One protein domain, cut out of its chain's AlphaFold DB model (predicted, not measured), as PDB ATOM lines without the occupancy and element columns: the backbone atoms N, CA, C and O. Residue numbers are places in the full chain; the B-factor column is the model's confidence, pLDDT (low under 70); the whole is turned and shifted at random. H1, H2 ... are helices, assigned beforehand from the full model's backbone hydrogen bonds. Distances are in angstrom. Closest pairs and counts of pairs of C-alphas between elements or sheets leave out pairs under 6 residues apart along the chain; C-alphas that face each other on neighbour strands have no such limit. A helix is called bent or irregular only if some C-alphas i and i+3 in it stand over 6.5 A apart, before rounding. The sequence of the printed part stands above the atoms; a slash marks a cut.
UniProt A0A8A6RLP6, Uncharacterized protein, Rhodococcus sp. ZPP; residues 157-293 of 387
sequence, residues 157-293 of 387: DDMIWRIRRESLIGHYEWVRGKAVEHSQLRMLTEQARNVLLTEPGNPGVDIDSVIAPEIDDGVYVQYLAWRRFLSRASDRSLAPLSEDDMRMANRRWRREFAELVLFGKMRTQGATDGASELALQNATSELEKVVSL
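What this domain is: This is residues 157 to 293 of the 387 residues of an uncharacterized protein of Rhodococcus sp. ZPP (UniProt A0A8A6RLP6). Helices crossed at steep angles make a compact body, and a helical arm sticks out of it. Long H1 and H4 meet in a V towards their last residues, H2 crosses H4 near that corner, H3 crosses H4 nearer its first residues and also packs on H1, and H5 starts beside H1 and ends in the free arm, residues 280 to 293. The printed part has 137 residues with five named helices, H1 to H5 in order along the chain, and no named strand; the class is all helix. The whole is compact, with a radius of gyration of the C-alphas of 16.0 A, and spans 52 by 39 by 29 A, the arm adding to the length.

Where its parts are: H1, residues 157 to 183, begins at C-alpha 157 (118.169, 103.369, 152.812) and is 37.5 A long. H2 follows at residues 186 to 198, 17.9 A, and H3 at residues 217 to 230, 19.6 A. H4, residues 243 to 263, is 29.9 A long and begins at C-alpha 243 (113.128, 111.361, 177.208). H5, residues 272 to 293, is 29.7 A long and ends at C-alpha 293 (157.228, 112.487, 150.405); it is neither bent nor irregular, but only just: C-alphas 273 and 276 are 6.3 A apart.

How they stand to each other: H1 is the hub and touches the four other helices. With H2 it only just touches, and only at the corner by their link, with 3 pairs of C-alphas within 8 A; the closest are those of Ser 183 and Thr 189, 5.9 A. H1 touches H3 with residues 164 to 171 alone, closest C-alphas Arg 164 and Val 221 at 6.5 A, at a steep tilt of 59 degrees, the same way. Its residues 175 to 183 alone touch H4, closest C-alphas Ala 179 and Val 261 at 4.6 A, at a steep tilt of 52 degrees. Its residues 165 to 169 alone touch H5, closest C-alphas Ile 169 and Ala 275 at 5.9 A, at a steep tilt of 64 degrees. H2 touches H4, closest C-alphas Ala 192 and Ala 258 at 4.4 A, at a steep tilt of 53 degrees, opposite ways. H3 and H4 touch about perpendicular, at 88 degrees, closest C-alphas Tyr 220 and Ala 249 at 5.7 A. H5 is apart from H2, H3 and H4. Every O i to N i+4 pair is within hydrogen-bond range in H1, H2, H3 and H4, and 16 of 18 in H5.

The domain as a whole: The C-alphas of Ser 237 and Ser 292, the two farthest apart, are 52.0 A apart. Without residues 280 to 293, which stand free, the body spans 36 by 34 by 28 A. The printed part has no cut. The links H2 to H3, 18 residues, and H3 to H4, 12 residues, are long. Mean pLDDT of the printed part is 77.6; it is under 70 at residues 200 to 203, 231, 233, 236 and 270 to 293, and its mean over H5 is 49.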
ATOM      1  N   ASP A 157     117.522 103.945 151.627       75.56
ATOM      2  CA  ASP A 157     118.169 103.369 152.812       75.56
ATOM      3  C   ASP A 157     119.709 103.424 152.749       75.56
ATOM      4  O   ASP A 157     120.346 103.781 153.742       75.56
ATOM      5  N   ASP A 158     120.324 103.139 151.591       78.94
ATOM      6  CA  ASP A 158     121.786 103.192 151.406       78.94
ATOM      7  C   ASP A 158     122.296 104.636 151.504       78.94
ATOM      8  O   ASP A 158     123.352 104.909 152.084       78.94
ATOM      9  N   MET A 159     121.535 105.585 150.946       75.25
ATOM     10  CA  MET A 159     121.852 107.010 151.021       75.25
ATOM     11  C   MET A 159     121.737 107.527 152.459       75.25
ATOM     12  O   MET A 159     122.648 108.203 152.946       75.25
ATOM     13  N   ILE A 160     120.657 107.171 153.159       71.69
ATOM     14  CA  ILE A 160     120.436 107.508 154.568       71.69
ATOM     15  C   ILE A 160     121.538 106.896 155.443       71.69
ATOM     16  O   ILE A 160     122.084 107.584 156.308       71.69
ATOM     17  N   TRP A 161     121.914 105.636 155.203       79.31
ATOM     18  CA  TRP A 161     123.006 104.971 155.914       79.31
ATOM     19  C   TRP A 161     124.347 105.679 155.692       79.31
ATOM     20  O   TRP A 161     125.062 105.951 156.661       79.31
ATOM     21  N   ARG A 162     124.670 106.064 154.448       76.88
ATOM     22  CA  ARG A 162     125.906 106.798 154.139       76.88
ATOM     23  C   ARG A 162     125.963 108.150 154.857       76.88
ATOM     24  O   ARG A 162     126.961 108.433 155.512       76.88
ATOM     25  N   ILE A 163     124.884 108.936 154.811       71.94
ATOM     26  CA  ILE A 163     124.802 110.246 155.483       71.94
ATOM     27  C   ILE A 163     124.964 110.098 157.005       71.94
ATOM     28  O   ILE A 163     125.679 110.884 157.633       71.94
ATOM     29  N   ARG A 164     124.344 109.074 157.612       75.94
ATOM     30  CA  ARG A 164     124.514 108.758 159.043       75.94
ATOM     31  C   ARG A 164     125.968 108.405 159.372       75.94
ATOM     32  O   ARG A 164     126.517 108.958 160.322       75.94
ATOM     33  N   ARG A 165     126.609 107.550 158.568       79.12
ATOM     34  CA  ARG A 165     128.013 107.138 158.742       79.12
ATOM     35  C   ARG A 165     128.986 108.313 158.620       79.12
ATOM     36  O   ARG A 165     129.835 108.476 159.490       79.12
ATOM     37  N   GLU A 166     128.848 109.146 157.590       78.62
ATOM     38  CA  GLU A 166     129.671 110.352 157.395       78.62
ATOM     39  C   GLU A 166     129.496 111.344 158.561       78.62
ATOM     40  O   GLU A 166     130.476 111.876 159.084       78.62
ATOM     41  N   SER A 167     128.260 111.519 159.044       75.19
ATOM     42  CA  SER A 167     127.959 112.370 160.206       75.19
ATOM     43  C   SER A 167     128.579 111.845 161.508       75.19
ATOM     44  O   SER A 167     129.077 112.640 162.307       75.19
ATOM     45  N   LEU A 168     128.577 110.522 161.722       78.38
ATOM     46  CA  LEU A 168     129.240 109.888 162.867       78.38
ATOM     47  C   LEU A 168     130.761 110.043 162.794       78.38
ATOM     48  O   LEU A 168     131.360 110.449 163.785       78.38
ATOM     49  N   ILE A 169     131.381 109.797 161.633       80.81
ATOM     50  CA  ILE A 169     132.831 109.976 161.435       80.81
ATOM     51  C   ILE A 169     133.249 111.404 161.814       80.81
ATOM     52  O   ILE A 169     134.090 111.578 162.696       80.81
ATOM     53  N   GLY A 170     132.597 112.422 161.241       79.88
ATOM     54  CA  GLY A 170     132.914 113.823 161.540       79.88
ATOM     55  C   GLY A 170     132.644 114.221 162.998       79.88
ATOM     56  O   GLY A 170     133.342 115.076 163.547       79.88
ATOM     57  N   HIS A 171     131.668 113.591 163.667       82.50
ATOM     58  CA  HIS A 171     131.491 113.761 165.110       82.50
ATOM     59  C   HIS A 171     132.658 113.151 165.895       82.50
ATOM     60  O   HIS A 171     133.211 113.812 166.772       82.50
ATOM     61  N   TYR A 172     133.056 111.921 165.577       84.31
ATOM     62  CA  TYR A 172     134.097 111.201 166.302       84.31
ATOM     63  C   TYR A 172     135.494 111.795 166.118       84.31
ATOM     64  O   TYR A 172     136.263 111.817 167.077       84.31
ATOM     65  N   GLU A 173     135.813 112.350 164.949       85.75
ATOM     66  CA  GLU A 173     137.043 113.127 164.741       85.75
ATOM     67  C   GLU A 173     137.077 114.374 165.638       85.75
ATOM     68  O   GLU A 173     138.065 114.617 166.336       85.75
ATOM     69  N   TRP A 174     135.965 115.118 165.707       87.38
ATOM     70  CA  TRP A 174     135.836 116.281 166.589       87.38
ATOM     71  C   TRP A 174     135.918 115.901 168.077       87.38
ATOM     72  O   TRP A 174     136.637 116.554 168.840       87.38
ATOM     73  N   VAL A 175     135.237 114.825 168.498       84.31
ATOM     74  CA  VAL A 175     135.312 114.336 169.883       84.31
ATOM     75  C   VAL A 175     136.722 113.860 170.215       84.31
ATOM     76  O   VAL A 175     137.211 114.189 171.290       84.31
ATOM     77  N   ARG A 176     137.407 113.148 169.311       85.06
ATOM     78  CA  ARG A 176     138.800 112.721 169.508       85.06
ATOM     79  C   ARG A 176     139.723 113.919 169.727       85.06
ATOM     80  O   ARG A 176     140.529 113.874 170.651       85.06
ATOM     81  N   GLY A 177     139.580 114.995 168.949       84.81
ATOM     82  CA  GLY A 177     140.332 116.236 169.170       84.81
ATOM     83  C   GLY A 177     140.133 116.792 170.585       84.81
ATOM     84  O   GLY A 177     141.100 117.031 171.306       84.81
ATOM     85  N   LYS A 178     138.875 116.889 171.036       86.25
ATOM     86  CA  LYS A 178     138.542 117.342 172.399       86.25
ATOM     87  C   LYS A 178     139.002 116.377 173.493       86.25
ATOM     88  O   LYS A 178     139.433 116.819 174.553       86.25
ATOM     89  N   ALA A 179     138.968 115.074 173.243       83.94
ATOM     90  CA  ALA A 179     139.452 114.068 174.176       83.94
ATOM     91  C   ALA A 179     140.979 114.122 174.351       83.94
ATOM     92  O   ALA A 179     141.456 113.927 175.464       83.94
ATOM     93  N   VAL A 180     141.739 114.446 173.296       81.56
ATOM     94  CA  VAL A 180     143.196 114.672 173.377       81.56
ATOM     95  C   VAL A 180     143.533 115.939 174.170       81.56
ATOM     96  O   VAL A 180     144.466 115.921 174.966       81.56
ATOM     97  N   GLU A 181     142.767 117.023 174.014       80.88
ATOM     98  CA  GLU A 181     142.895 118.203 174.886       80.88
ATOM     99  C   GLU A 181     142.606 117.840 176.357       80.88
ATOM    100  O   GLU A 181     143.350 118.214 177.262       80.88
ATOM    101  N   HIS A 182     141.543 117.067 176.601       82.50
ATOM    102  CA  HIS A 182     141.110 116.690 177.947       82.50
ATOM    103  C   HIS A 182     142.010 115.635 178.614       82.50
ATOM    104  O   HIS A 182     142.103 115.621 179.839       82.50
ATOM    105  N   SER A 183     142.692 114.766 177.859       79.06
ATOM    106  CA  SER A 183     143.569 113.726 178.423       79.06
ATOM    107  C   SER A 183     144.820 114.294 179.104       79.06
ATOM    108  O   SER A 183     145.395 113.639 179.972       79.06
ATOM    109  N   GLN A 184     145.195 115.536 178.781       81.25
ATOM    110  CA  GLN A 184     146.263 116.284 179.454       81.25
ATOM    111  C   GLN A 184     145.831 116.843 180.823       81.25
ATOM    112  O   GLN A 184     146.674 117.241 181.627       81.25
ATOM    113  N   LEU A 185     144.525 116.879 181.107       84.00
ATOM    114  CA  LEU A 185     143.949 117.473 182.310       84.00
ATOM    115  C   LEU A 185     143.546 116.375 183.300       84.00
ATOM    116  O   LEU A 185     142.478 115.779 183.186       84.00
ATOM    117  N   ARG A 186     144.388 116.151 184.317       84.62
ATOM    118  CA  ARG A 186     144.238 115.079 185.322       84.62
ATOM    119  C   ARG A 186     142.820 114.947 185.902       84.62
ATOM    120  O   ARG A 186     142.320 113.832 186.013       84.62
ATOM    121  N   MET A 187     142.165 116.064 186.228       87.12
ATOM    122  CA  MET A 187     140.780 116.085 186.726       87.12
ATOM    123  C   MET A 187     139.807 115.415 185.740       87.12
ATOM    124  O   MET A 187     138.940 114.648 186.145       87.12
ATOM    125  N   LEU A 188     139.958 115.670 184.440       82.38
ATOM    126  CA  LEU A 188     139.092 115.119 183.396       82.38
ATOM    127  C   LEU A 188     139.417 113.643 183.127       82.38
ATOM    128  O   LEU A 188     138.510 112.868 182.833       82.38
ATOM    129  N   THR A 189     140.674 113.226 183.316       85.88
ATOM    130  CA  THR A 189     141.068 111.809 183.357       85.88
ATOM    131  C   THR A 189     140.405 111.071 184.529       85.88
ATOM    132  O   THR A 189     139.885 109.969 184.355       85.88
ATOM    133  N   GLU A 190     140.387 111.674 185.721       88.00
ATOM    134  CA  GLU A 190     139.750 111.110 186.919       88.00
ATOM    135  C   GLU A 190     138.214 111.085 186.780       88.00
ATOM    136  O   GLU A 190     137.593 110.060 187.060       88.00
ATOM    137  N   GLN A 191     137.592 112.130 186.220       85.44
ATOM    138  CA  GLN A 191     136.162 112.132 185.874       85.44
ATOM    139  C   GLN A 191     135.807 111.068 184.823       85.44
ATOM    140  O   GLN A 191     134.827 110.344 185.001       85.44
ATOM    141  N   ALA A 192     136.603 110.922 183.758       86.19
ATOM    142  CA  ALA A 192     136.413 109.873 182.757       86.19
ATOM    143  C   ALA A 192     136.516 108.473 183.385       86.19
ATOM    144  O   ALA A 192     135.693 107.599 183.103       86.19
ATOM    145  N   ARG A 193     137.477 108.267 184.297       88.31
ATOM    146  CA  ARG A 193     137.603 107.017 185.060       88.31
ATOM    147  C   ARG A 193     136.366 106.770 185.922       88.31
ATOM    148  O   ARG A 193     135.863 105.651 185.925       88.31
ATOM    149  N   ASN A 194     135.839 107.793 186.591       88.19
ATOM    150  CA  ASN A 194     134.621 107.665 187.388       88.19
ATOM    151  C   ASN A 194     133.403 107.308 186.523       88.19
ATOM    152  O   ASN A 194     132.653 106.418 186.909       88.19
ATOM    153  N   VAL A 195     133.232 107.899 185.335       86.94
ATOM    154  CA  VAL A 195     132.175 107.501 184.376       86.94
ATOM    155  C   VAL A 195     132.280 106.018 183.989       86.94
ATOM    156  O   VAL A 195     131.262 105.329 183.940       86.94
ATOM    157  N   LEU A 196     133.489 105.490 183.759       86.50
ATOM    158  CA  LEU A 196     133.662 104.069 183.421       86.50
ATOM    159  C   LEU A 196     133.556 103.103 184.614       86.50
ATOM    160  O   LEU A 196     133.229 101.936 184.410       86.50
ATOM    161  N   LEU A 197     133.830 103.558 185.842       83.44
ATOM    162  CA  LEU A 197     133.812 102.717 187.048       83.44
ATOM    163  C   LEU A 197     132.485 102.741 187.820       83.44
ATOM    164  O   LEU A 197     132.166 101.766 188.491       83.44
ATOM    165  N   THR A 198     131.736 103.847 187.775       79.81
ATOM    166  CA  THR A 198     130.549 104.041 188.634       79.81
ATOM    167  C   THR A 198     129.229 103.658 187.977       79.81
ATOM    168  O   THR A 198     128.247 103.445 188.688       79.81
ATOM    169  N   GLU A 199     129.168 103.553 186.646       75.31
ATOM    170  CA  GLU A 199     127.918 103.210 185.968       75.31
ATOM    171  C   GLU A 199     127.595 101.706 186.086       75.31
ATOM    172  O   GLU A 199     128.379 100.870 185.627       75.31
ATOM    173  N   PRO A 200     126.426 101.327 186.649       69.19
ATOM    174  CA  PRO A 200     126.027  99.926 186.749       69.19
ATOM    175  C   PRO A 200     125.929  99.268 185.369       69.19
ATOM    176  O   PRO A 200     125.217  99.759 184.494       69.19
ATOM    177  N   GLY A 201     126.617  98.138 185.190       66.62
ATOM    178  CA  GLY A 201     126.644  97.389 183.930       66.62
ATOM    179  C   GLY A 201     127.746  97.800 182.945       66.62
ATOM    180  O   GLY A 201     127.824  97.223 181.864       66.62
ATOM    181  N   ASN A 202     128.621  98.748 183.296       69.19
ATOM    182  CA  ASN A 202     129.816  99.038 182.502       69.19
ATOM    183  C   ASN A 202     130.840  97.886 182.665       69.19
ATOM    184  O   ASN A 202     131.134  97.524 183.806       69.19
ATOM    185  N   PRO A 203     131.422  97.304 181.592       64.56
ATOM    186  CA  PRO A 203     132.406  96.209 181.686       64.56
ATOM    187  C   PRO A 203     133.757  96.600 182.324       64.56
ATOM    188  O   PRO A 203     134.705  95.816 182.322       64.56
ATOM    189  N   GLY A 204     133.863  97.805 182.891       71.38
ATOM    190  CA  GLY A 204     135.049  98.310 183.567       71.38
ATOM    191  C   GLY A 204     136.096  98.863 182.604       71.38
ATOM    192  O   GLY A 204     135.799  99.294 181.488       71.38
ATOM    193  N   VAL A 205     137.349  98.875 183.058       71.19
ATOM    194  CA  VAL A 205     138.488  99.538 182.388       71.19
ATOM    195  C   VAL A 205     139.202  98.604 181.392       71.19
ATOM    196  O   VAL A 205     140.295  98.922 180.935       71.19
ATOM    197  N   ASP A 206     138.619  97.449 181.049       81.25
ATOM    198  CA  ASP A 206     139.214  96.535 180.068       81.25
ATOM    199  C   ASP A 206     139.218  97.174 178.672       81.25
ATOM    200  O   ASP A 206     138.179  97.320 178.016       81.25
ATOM    201  N   ILE A 207     140.407  97.585 178.243       77.75
ATOM    202  CA  ILE A 207     140.661  98.348 177.022       77.75
ATOM    203  C   ILE A 207     140.317  97.570 175.744       77.75
ATOM    204  O   ILE A 207     140.076  98.197 174.710       77.75
ATOM    205  N   ASP A 208     140.254  96.237 175.809       82.44
ATOM    206  CA  ASP A 208     140.003  95.365 174.656       82.44
ATOM    207  C   ASP A 208     138.619  94.695 174.685       82.44
ATOM    208  O   ASP A 208     138.245  94.002 173.738       82.44
ATOM    209  N   SER A 209     137.810  94.972 175.714       86.00
ATOM    210  CA  SER A 209     136.385  94.632 175.696       86.00
ATOM    211  C   SER A 209     135.649  95.401 174.589       86.00
ATOM    212  O   SER A 209     135.837  96.605 174.424       86.00
ATOM    213  N   VAL A 210     134.799  94.710 173.829       86.25
ATOM    214  CA  VAL A 210     133.891  95.311 172.839       86.25
ATOM    215  C   VAL A 210     132.514  95.441 173.483       86.25
ATOM    216  O   VAL A 210     132.018  94.482 174.076       86.25
ATOM    217  N   ILE A 211     131.894  96.618 173.386       87.38
ATOM    218  CA  ILE A 211     130.618  96.917 174.048       87.38
ATOM    219  C   ILE A 211     129.532  97.150 173.005       87.38
ATOM    220  O   ILE A 211     129.711  97.941 172.080       87.38
ATOM    221  N   ALA A 212     128.383  96.500 173.169       86.19
ATOM    222  CA  ALA A 212     127.214  96.778 172.346       86.19
ATOM    223  C   ALA A 212     126.738  98.242 172.528       86.19
ATOM    224  O   ALA A 212     126.849  98.796 173.632       86.19
ATOM    225  N   PRO A 213     126.192  98.878 171.476       88.25
ATOM    226  CA  PRO A 213     125.587 100.198 171.593       88.25
ATOM    227  C   PRO A 213     124.318 100.133 172.456       88.25
ATOM    228  O   PRO A 213     123.461  99.274 172.266       88.25
ATOM    229  N   GLU A 214     124.176 101.064 173.398       89.12
ATOM    230  CA  GLU A 214     123.031 101.135 174.318       89.12
ATOM    231  C   GLU A 214     121.752 101.663 173.648       89.12
ATOM    232  O   GLU A 214     120.664 101.573 174.214       89.12
ATOM    233  N   ILE A 215     121.894 102.259 172.465       91.81
ATOM    234  CA  ILE A 215     120.833 102.886 171.679       91.81
ATOM    235  C   ILE A 215     121.164 102.760 170.188       91.81
ATOM    236  O   ILE A 215     122.342 102.805 169.817       91.81
ATOM    237  N   ASP A 216     120.135 102.625 169.350       90.81
ATOM    238  CA  ASP A 216     120.250 102.571 167.887       90.81
ATOM    239  C   ASP A 216     121.055 103.755 167.314       90.81
ATOM    240  O   ASP A 216     120.883 104.906 167.724       90.81
ATOM    241  N   ASP A 217     121.915 103.479 166.330       85.81
ATOM    242  CA  ASP A 217     122.789 104.487 165.716       85.81
ATOM    243  C   ASP A 217     122.004 105.589 164.987       85.81
ATOM    244  O   ASP A 217     122.430 106.743 164.970       85.81
ATOM    245  N   GLY A 218     120.837 105.283 164.412       84.38
ATOM    246  CA  GLY A 218     119.964 106.278 163.791       84.38
ATOM    247  C   GLY A 218     119.378 107.259 164.807       84.38
ATOM    248  O   GLY A 218     119.320 108.461 164.536       84.38
ATOM    249  N   VAL A 219     118.994 106.766 165.984       90.12
ATOM    250  CA  VAL A 219     118.519 107.585 167.113       90.12
ATOM    251  C   VAL A 219     119.679 108.385 167.727       90.12
ATOM    252  O   VAL A 219     119.539 109.577 168.012       90.12
ATOM    253  N   TYR A 220     120.866 107.782 167.838       90.94
ATOM    254  CA  TYR A 220     122.069 108.464 168.315       90.94
ATOM    255  C   TYR A 220     122.519 109.598 167.377       90.94
ATOM    256  O   TYR A 220     122.820 110.697 167.840       90.94
ATOM    257  N   VAL A 221     122.473 109.403 166.054       86.00
ATOM    258  CA  VAL A 221     122.755 110.472 165.075       86.00
ATOM    259  C   VAL A 221     121.791 111.651 165.230       86.00
ATOM    260  O   VAL A 221     122.230 112.803 165.180       86.00
ATOM    261  N   GLN A 222     120.500 111.399 165.477       86.69
ATOM    262  CA  GLN A 222     119.529 112.466 165.750       86.69
ATOM    263  C   GLN A 222     119.873 113.233 167.035       86.69
ATOM    264  O   GLN A 222     119.839 114.466 167.034       86.69
ATOM    265  N   TYR A 223     120.288 112.536 168.099       91.69
ATOM    266  CA  TYR A 223     120.767 113.166 169.336       91.69
ATOM    267  C   TYR A 223     121.984 114.067 169.088       91.69
ATOM    268  O   TYR A 223     122.024 115.199 169.572       91.69
ATOM    269  N   LEU A 224     122.966 113.599 168.312       88.44
ATOM    270  CA  LEU A 224     124.179 114.358 168.000       88.44
ATOM    271  C   LEU A 224     123.886 115.594 167.138       88.44
ATOM    272  O   LEU A 224     124.401 116.680 167.423       88.44
ATOM    273  N   ALA A 225     123.018 115.461 166.131       82.88
ATOM    274  CA  ALA A 225     122.560 116.575 165.305       82.88
ATOM    275  C   ALA A 225     121.815 117.630 166.143       82.88
ATOM    276  O   ALA A 225     122.141 118.820 166.082       82.88
ATOM    277  N   TRP A 226     120.882 117.198 166.996       86.31
ATOM    278  CA  TRP A 226     120.153 118.076 167.912       86.31
ATOM    279  C   TRP A 226     121.077 118.757 168.931       86.31
ATOM    280  O   TRP A 226     120.987 119.965 169.147       86.31
ATOM    281  N   ARG A 227     122.039 118.032 169.510       84.25
ATOM    282  CA  ARG A 227     123.019 118.600 170.447       84.25
ATOM    283  C   ARG A 227     123.918 119.645 169.785       84.25
ATOM    284  O   ARG A 227     124.259 120.644 170.419       84.25
ATOM    285  N   ARG A 228     124.272 119.458 168.508       81.50
ATOM    286  CA  ARG A 228     124.971 120.477 167.709       81.50
ATOM    287  C   ARG A 228     124.086 121.704 167.481       81.50
ATOM    288  O   ARG A 228     124.588 122.820 167.585       81.50
ATOM    289  N   PHE A 229     122.786 121.525 167.250       80.50
ATOM    290  CA  PHE A 229     121.835 122.633 167.126       80.50
ATOM    291  C   PHE A 229     121.657 123.408 168.444       80.50
ATOM    292  O   PHE A 229     121.731 124.634 168.437       80.50
ATOM    293  N   LEU A 230     121.551 122.723 169.590       72.81
ATOM    294  CA  LEU A 230     121.472 123.359 170.916       72.81
ATOM    295  C   LEU A 230     122.686 124.217 171.285       72.81
ATOM    296  O   LEU A 230     122.555 125.117 172.106       72.81
ATOM    297  N   SER A 231     123.857 124.004 170.678       67.38
ATOM    298  CA  SER A 231     124.977 124.942 170.869       67.38
ATOM    299  C   SER A 231     124.670 126.360 170.350       67.38
ATOM    300  O   SER A 231     125.391 127.297 170.679       67.38
ATOM    301  N   ARG A 232     123.598 126.514 169.555       70.75
ATOM    302  CA  ARG A 232     123.097 127.770 168.978       70.75
ATOM    303  C   ARG A 232     121.695 128.170 169.463       70.75
ATOM    304  O   ARG A 232     121.300 129.308 169.239       70.75
ATOM    305  N   ALA A 233     120.942 127.264 170.090       69.44
ATOM    306  CA  ALA A 233     119.543 127.468 170.470       69.44
ATOM    307  C   ALA A 233     119.326 127.202 171.967       69.44
ATOM    308  O   ALA A 233     119.697 126.149 172.481       69.44
ATOM    309  N   SER A 234     118.693 128.145 172.667       73.12
ATOM    310  CA  SER A 234     118.418 128.054 174.109       73.12
ATOM    311  C   SER A 234     117.286 127.083 174.472       73.12
ATOM    312  O   SER A 234     117.205 126.650 175.622       73.12
ATOM    313  N   ASP A 235     116.421 126.735 173.517       76.44
ATOM    314  CA  ASP A 235     115.224 125.935 173.766       76.44
ATOM    315  C   ASP A 235     115.478 124.425 173.617       76.44
ATOM    316  O   ASP A 235     115.733 123.907 172.528       76.44
ATOM    317  N   ARG A 236     115.371 123.706 174.739       69.81
ATOM    318  CA  ARG A 236     115.513 122.244 174.809       69.81
ATOM    319  C   ARG A 236     114.238 121.480 174.443       69.81
ATOM    320  O   ARG A 236     114.324 120.267 174.280       69.81
ATOM    321  N   SER A 237     113.087 122.143 174.314       74.56
ATOM    322  CA  SER A 237     111.809 121.491 173.987       74.56
ATOM    323  C   SER A 237     111.759 120.937 172.557       74.56
ATOM    324  O   SER A 237     110.998 120.018 172.279       74.56
ATOM    325  N   LEU A 238     112.633 121.426 171.671       75.75
ATOM    326  CA  LEU A 238     112.754 121.009 170.269       75.75
ATOM    327  C   LEU A 238     113.518 119.681 170.074       75.75
ATOM    328  O   LEU A 238     114.092 119.447 169.010       75.75
ATOM    329  N   ALA A 239     113.601 118.828 171.099       80.94
ATOM    330  CA  ALA A 239     114.235 117.518 170.993       80.94
ATOM    331  C   ALA A 239     113.357 116.553 170.172       80.94
ATOM    332  O   ALA A 239     112.234 116.271 170.586       80.94
ATOM    333  N   PRO A 240     113.839 115.987 169.048       85.50
ATOM    334  CA  PRO A 240     113.063 115.044 168.235       85.50
ATOM    335  C   PRO A 240     113.043 113.617 168.822       85.50
ATOM    336  O   PRO A 240     112.792 112.656 168.102       85.50
ATOM    337  N   LEU A 241     113.363 113.465 170.109       90.69
ATOM    338  CA  LEU A 241     113.649 112.196 170.777       90.69
ATOM    339  C   LEU A 241     112.788 112.033 172.026       90.69
ATOM    340  O   LEU A 241     112.453 113.021 172.681       90.69
ATOM    341  N   SER A 242     112.477 110.787 172.394       94.19
ATOM    342  CA  SER A 242     111.853 110.518 173.690       94.19
ATOM    343  C   SER A 242     112.818 110.841 174.838       94.19
ATOM    344  O   SER A 242     114.039 110.870 174.661       94.19
ATOM    345  N   GLU A 243     112.286 111.073 176.041       92.44
ATOM    346  CA  GLU A 243     113.128 111.361 177.208       92.44
ATOM    347  C   GLU A 243     114.073 110.189 177.534       92.44
ATOM    348  O   GLU A 243     115.230 110.406 177.900       92.44
ATOM    349  N   ASP A 244     113.609 108.950 177.341       94.56
ATOM    350  CA  ASP A 244     114.412 107.743 177.530       94.56
ATOM    351  C   ASP A 244     115.520 107.636 176.469       94.56
ATOM    352  O   ASP A 244     116.678 107.426 176.835       94.56
ATOM    353  N   ASP A 245     115.217 107.889 175.188       94.12
ATOM    354  CA  ASP A 245     116.222 107.939 174.111       94.12
ATOM    355  C   ASP A 245     117.275 109.018 174.379       94.12
ATOM    356  O   ASP A 245     118.475 108.776 174.243       94.12
ATOM    357  N   MET A 246     116.857 110.205 174.832       92.44
ATOM    358  CA  MET A 246     117.779 111.264 175.245       92.44
ATOM    359  C   MET A 246     118.666 110.829 176.415       92.44
ATOM    360  O   MET A 246     119.859 111.147 176.420       92.44
ATOM    361  N   ARG A 247     118.116 110.114 177.407       93.06
ATOM    362  CA  ARG A 247     118.874 109.606 178.562       93.06
ATOM    363  C   ARG A 247     119.912 108.570 178.125       93.06
ATOM    364  O   ARG A 247     121.065 108.653 178.551       93.06
ATOM    365  N   MET A 248     119.528 107.648 177.244       93.38
ATOM    366  CA  MET A 248     120.393 106.590 176.714       93.38
ATOM    367  C   MET A 248     121.475 107.141 175.774       93.38
ATOM    368  O   MET A 248     122.648 106.806 175.928       93.38
ATOM    369  N   ALA A 249     121.132 108.074 174.882       93.19
ATOM    370  CA  ALA A 249     122.094 108.749 174.012       93.19
ATOM    371  C   ALA A 249     123.097 109.621 174.791       93.19
ATOM    372  O   ALA A 249     124.286 109.639 174.472       93.19
ATOM    373  N   ASN A 250     122.659 110.312 175.854       92.12
ATOM    374  CA  ASN A 250     123.565 111.074 176.721       92.12
ATOM    375  C   ASN A 250     124.553 110.150 177.450       92.12
ATOM    376  O   ASN A 250     125.739 110.468 177.518       92.12
ATOM    377  N   ARG A 251     124.079 108.994 177.938       91.62
ATOM    378  CA  ARG A 251     124.915 107.956 178.559       91.62
ATOM    379  C   ARG A 251     125.970 107.431 177.583       91.62
ATOM    380  O   ARG A 251     127.160 107.535 177.879       91.62
ATOM    381  N   ARG A 252     125.549 106.981 176.394       92.06
ATOM    382  CA  ARG A 252     126.448 106.512 175.326       92.06
ATOM    383  C   ARG A 252     127.515 107.555 174.991       92.06
ATOM    384  O   ARG A 252     128.699 107.230 174.981       92.06
ATOM    385  N   TRP A 253     127.124 108.823 174.829       92.50
ATOM    386  CA  TRP A 253     128.069 109.915 174.572       92.50
ATOM    387  C   TRP A 253     129.078 110.118 175.710       92.50
ATOM    388  O   TRP A 253     130.263 110.309 175.448       92.50
ATOM    389  N   ARG A 254     128.642 110.071 176.978       91.81
ATOM    390  CA  ARG A 254     129.550 110.196 178.136       91.81
ATOM    391  C   ARG A 254     130.556 109.048 178.185       91.81
ATOM    392  O   ARG A 254     131.733 109.307 178.425       91.81
ATOM    393  N   ARG A 255     130.109 107.813 177.926       92.25
ATOM    394  CA  ARG A 255     130.977 106.629 177.849       92.25
ATOM    395  C   ARG A 255     131.983 106.757 176.706       92.25
ATOM    396  O   ARG A 255     133.178 106.689 176.962       92.25
ATOM    397  N   GLU A 256     131.523 106.994 175.476       91.00
ATOM    398  CA  GLU A 256     132.388 107.146 174.292       91.00
ATOM    399  C   GLU A 256     133.416 108.281 174.476       91.00
ATOM    400  O   GLU A 256     134.586 108.124 174.123       91.00
ATOM    401  N   PHE A 257     133.020 109.398 175.101       90.94
ATOM    402  CA  PHE A 257     133.932 110.489 175.454       90.94
ATOM    403  C   PHE A 257     134.991 110.052 176.480       90.94
ATOM    404  O   PHE A 257     136.180 110.302 176.286       90.94
ATOM    405  N   ALA A 258     134.578 109.381 177.560       89.75
ATOM    406  CA  ALA A 258     135.483 108.891 178.597       89.75
ATOM    407  C   ALA A 258     136.484 107.852 178.058       89.75
ATOM    408  O   ALA A 258     137.663 107.892 178.409       89.75
ATOM    409  N   GLU A 259     136.043 106.969 177.159       89.62
ATOM    410  CA  GLU A 259     136.905 106.006 176.463       89.62
ATOM    411  C   GLU A 259     137.945 106.699 175.579       89.62
ATOM    412  O   GLU A 259     139.125 106.356 175.634       89.62
ATOM    413  N   LEU A 260     137.555 107.730 174.822       89.81
ATOM    414  CA  LEU A 260     138.504 108.507 174.023       89.81
ATOM    415  C   LEU A 260     139.523 109.261 174.894       89.81
ATOM    416  O   LEU A 260     140.690 109.326 174.510       89.81
ATOM    417  N   VAL A 261     139.125 109.778 176.063       88.19
ATOM    418  CA  VAL A 261     140.035 110.452 177.016       88.19
ATOM    419  C   VAL A 261     141.029 109.476 177.653       88.19
ATOM    420  O   VAL A 261     142.193 109.829 177.833       88.19
ATOM    421  N   LEU A 262     140.590 108.265 178.007       88.50
ATOM    422  CA  LEU A 262     141.408 107.284 178.733       88.50
ATOM    423  C   LEU A 262     142.240 106.368 177.827       88.50
ATOM    424  O   LEU A 262     143.330 105.956 178.220       88.50
ATOM    425  N   PHE A 263     141.722 106.022 176.648       87.88
ATOM    426  CA  PHE A 263     142.274 104.977 175.780       87.88
ATOM    427  C   PHE A 263     142.618 105.461 174.363       87.88
ATOM    428  O   PHE A 263     143.251 104.723 173.611       87.88
ATOM    429  N   GLY A 264     142.158 106.646 173.939       86.69
ATOM    430  CA  GLY A 264     142.303 107.141 172.557       86.69
ATOM    431  C   GLY A 264     141.473 106.388 171.496       86.69
ATOM    432  O   GLY A 264     141.442 106.782 170.320       86.69
ATOM    433  N   LYS A 265     140.761 105.329 171.905       88.94
ATOM    434  CA  LYS A 265     139.836 104.518 171.101       88.94
ATOM    435  C   LYS A 265     138.495 104.358 171.824       88.94
ATOM    436  O   LYS A 265     138.458 104.317 173.048       88.94
ATOM    437  N   MET A 266     137.416 104.245 171.055       87.81
ATOM    438  CA  MET A 266     136.107 103.820 171.560       87.81
ATOM    439  C   MET A 266     135.989 102.301 171.457       87.81
ATOM    440  O   MET A 266     136.563 101.702 170.546       87.81
ATOM    441  N   ARG A 267     135.211 101.697 172.353       87.88
ATOM    442  CA  ARG A 267     134.945 100.249 172.406       87.88
ATOM    443  C   ARG A 267     133.567  99.858 171.854       87.88
ATOM    444  O   ARG A 267     133.201  98.688 171.889       87.88
ATOM    445  N   THR A 268     132.790 100.830 171.373       85.88
ATOM    446  CA  THR A 268     131.392 100.630 170.954       85.88
ATOM    447  C   THR A 268     131.300  99.940 169.591       85.88
ATOM    448  O   THR A 268     131.729 100.500 168.584       85.88
ATOM    449  N   GLN A 269     130.698  98.753 169.556       79.06
ATOM    450  CA  GLN A 269     130.473  97.956 168.348       79.06
ATOM    451  C   GLN A 269     129.503  98.654 167.373       79.06
ATOM    452  O   GLN A 269     128.636  99.419 167.797       79.06
ATOM    453  N   GLY A 270     129.629  98.402 166.065       66.69
ATOM    454  CA  GLY A 270     128.771  99.000 165.027       66.69
ATOM    455  C   GLY A 270     129.208 100.398 164.575       66.69
ATOM    456  O   GLY A 270     129.378 100.628 163.377       66.69
ATOM    457  N   ALA A 271     129.517 101.301 165.511       55.59
ATOM    458  CA  ALA A 271     130.112 102.600 165.179       55.59
ATOM    459  C   ALA A 271     131.502 102.440 164.535       55.59
ATOM    460  O   ALA A 271     131.842 103.122 163.567       55.59
ATOM    461  N   THR A 272     132.315 101.523 165.063       52.47
ATOM    462  CA  THR A 272     133.736 101.370 164.721       52.47
ATOM    463  C   THR A 272     133.992 100.500 163.494       52.47
ATOM    464  O   THR A 272     134.916 100.797 162.740       52.47
ATOM    465  N   ASP A 273     133.163  99.485 163.238       58.47
ATOM    466  CA  ASP A 273     133.414  98.464 162.202       58.47
ATOM    467  C   ASP A 273     133.408  99.041 160.772       58.47
ATOM    468  O   ASP A 273     133.981  98.464 159.856       58.47
ATOM    469  N   GLY A 274     132.799 100.219 160.584       55.12
ATOM    470  CA  GLY A 274     132.915 101.012 159.358       55.12
ATOM    471  C   GLY A 274     133.691 102.326 159.509       55.12
ATOM    472  O   GLY A 274     134.255 102.799 158.522       55.12
ATOM    473  N   ALA A 275     133.698 102.966 160.683       49.84
ATOM    474  CA  ALA A 275     134.324 104.283 160.861       49.84
ATOM    475  C   ALA A 275     135.785 104.203 161.320       49.84
ATOM    476  O   ALA A 275     136.612 104.976 160.843       49.84
ATOM    477  N   SER A 276     136.127 103.283 162.226       47.09
ATOM    478  CA  SER A 276     137.484 103.179 162.769       47.09
ATOM    479  C   SER A 276     138.472 102.641 161.753       47.09
ATOM    480  O   SER A 276     139.576 103.167 161.699       47.09
ATOM    481  N   GLU A 277     138.099 101.664 160.923       44.91
ATOM    482  CA  GLU A 277     138.995 101.172 159.870       44.91
ATOM    483  C   GLU A 277     139.290 102.264 158.830       44.91
ATOM    484  O   GLU A 277     140.440 102.447 158.449       44.91
ATOM    485  N   LEU A 278     138.292 103.068 158.452       48.91
ATOM    486  CA  LEU A 278     138.454 104.154 157.478       48.91
ATOM    487  C   LEU A 278     139.196 105.368 158.071       48.91
ATOM    488  O   LEU A 278     140.047 105.953 157.408       48.91
ATOM    489  N   ALA A 279     138.956 105.706 159.342       47.78
ATOM    490  CA  ALA A 279     139.715 106.736 160.055       47.78
ATOM    491  C   ALA A 279     141.163 106.299 160.350       47.78
ATOM    492  O   ALA A 279     142.068 107.133 160.323       47.78
ATOM    493  N   LEU A 280     141.404 105.007 160.605       43.88
ATOM    494  CA  LEU A 280     142.750 104.440 160.702       43.88
ATOM    495  C   LEU A 280     143.439 104.458 159.338       43.88
ATOM    496  O   LEU A 280     144.539 104.986 159.269       43.88
ATOM    497  N   GLN A 281     142.791 103.989 158.266       48.84
ATOM    498  CA  GLN A 281     143.337 104.031 156.902       48.84
ATOM    499  C   GLN A 281     143.663 105.462 156.451       48.84
ATOM    500  O   GLN A 281     144.727 105.684 155.881       48.84
ATOM    501  N   ASN A 282     142.808 106.445 156.753       48.44
ATOM    502  CA  ASN A 282     143.093 107.853 156.470       48.44
ATOM    503  C   ASN A 282     144.284 108.363 157.299       48.44
ATOM    504  O   ASN A 282     145.203 108.952 156.738       48.44
ATOM    505  N   ALA A 283     144.324 108.093 158.609       42.12
ATOM    506  CA  ALA A 283     145.438 108.510 159.463       42.12
ATOM    507  C   ALA A 283     146.772 107.840 159.076       42.12
ATOM    508  O   ALA A 283     147.809 108.501 159.079       42.12
ATOM    509  N   THR A 284     146.762 106.556 158.702       45.28
ATOM    510  CA  THR A 284     147.954 105.856 158.207       45.28
ATOM    511  C   THR A 284     148.334 106.304 156.804       45.28
ATOM    512  O   THR A 284     149.521 106.402 156.537       45.28
ATOM    513  N   SER A 285     147.378 106.636 155.928       48.09
ATOM    514  CA  SER A 285     147.672 107.168 154.591       48.09
ATOM    515  C   SER A 285     148.279 108.570 154.659       48.09
ATOM    516  O   SER A 285     149.236 108.850 153.944       48.09
ATOM    517  N   GLU A 286     147.793 109.445 155.545       44.47
ATOM    518  CA  GLU A 286     148.422 110.751 155.783       44.47
ATOM    519  C   GLU A 286     149.811 110.608 156.422       44.47
ATOM    520  O   GLU A 286     150.752 111.276 155.994       44.47
ATOM    521  N   LEU A 287     149.998 109.678 157.369       42.56
ATOM    522  CA  LEU A 287     151.330 109.356 157.900       42.56
ATOM    523  C   LEU A 287     152.267 108.777 156.828       42.56
ATOM    524  O   LEU A 287     153.418 109.197 156.750       42.56
ATOM    525  N   GLU A 288     151.799 107.871 155.966       46.31
ATOM    526  CA  GLU A 288     152.584 107.345 154.844       46.31
ATOM    527  C   GLU A 288     152.921 108.434 153.826       46.31
ATOM    528  O   GLU A 288     154.050 108.452 153.346       46.31
ATOM    529  N   LYS A 289     152.020 109.379 153.526       47.66
ATOM    530  CA  LYS A 289     152.332 110.540 152.670       47.66
ATOM    531  C   LYS A 289     153.421 111.409 153.294       47.66
ATOM    532  O   LYS A 289     154.400 111.713 152.619       47.66
ATOM    533  N   VAL A 290     153.293 111.757 154.577       44.50
ATOM    534  CA  VAL A 290     154.286 112.566 155.308       44.50
ATOM    535  C   VAL A 290     155.652 111.868 155.356       44.50
ATOM    536  O   VAL A 290     156.675 112.509 155.121       44.50
ATOM    537  N   VAL A 291     155.681 110.554 155.598       52.88
ATOM    538  CA  VAL A 291     156.921 109.760 155.668       52.88
ATOM    539  C   VAL A 291     157.525 109.485 154.282       52.88
ATOM    540  O   VAL A 291     158.747 109.457 154.157       52.88
ATOM    541  N   SER A 292     156.706 109.306 153.241       60.09
ATOM    542  CA  SER A 292     157.174 108.936 151.892       60.09
ATOM    543  C   SER A 292     157.565 110.126 151.021       60.09
ATOM    544  O   SER A 292     158.411 109.968 150.145       60.09
ATOM    545  N   LEU A 293     156.948 111.298 151.219       51.56
ATOM    546  CA  LEU A 293     157.228 112.487 150.405       51.56
ATOM    547  C   LEU A 293     158.283 113.405 151.025       51.56
ATOM    548  O   LEU A 293     158.954 114.112 150.283       51.56
TER     549      LEU A 293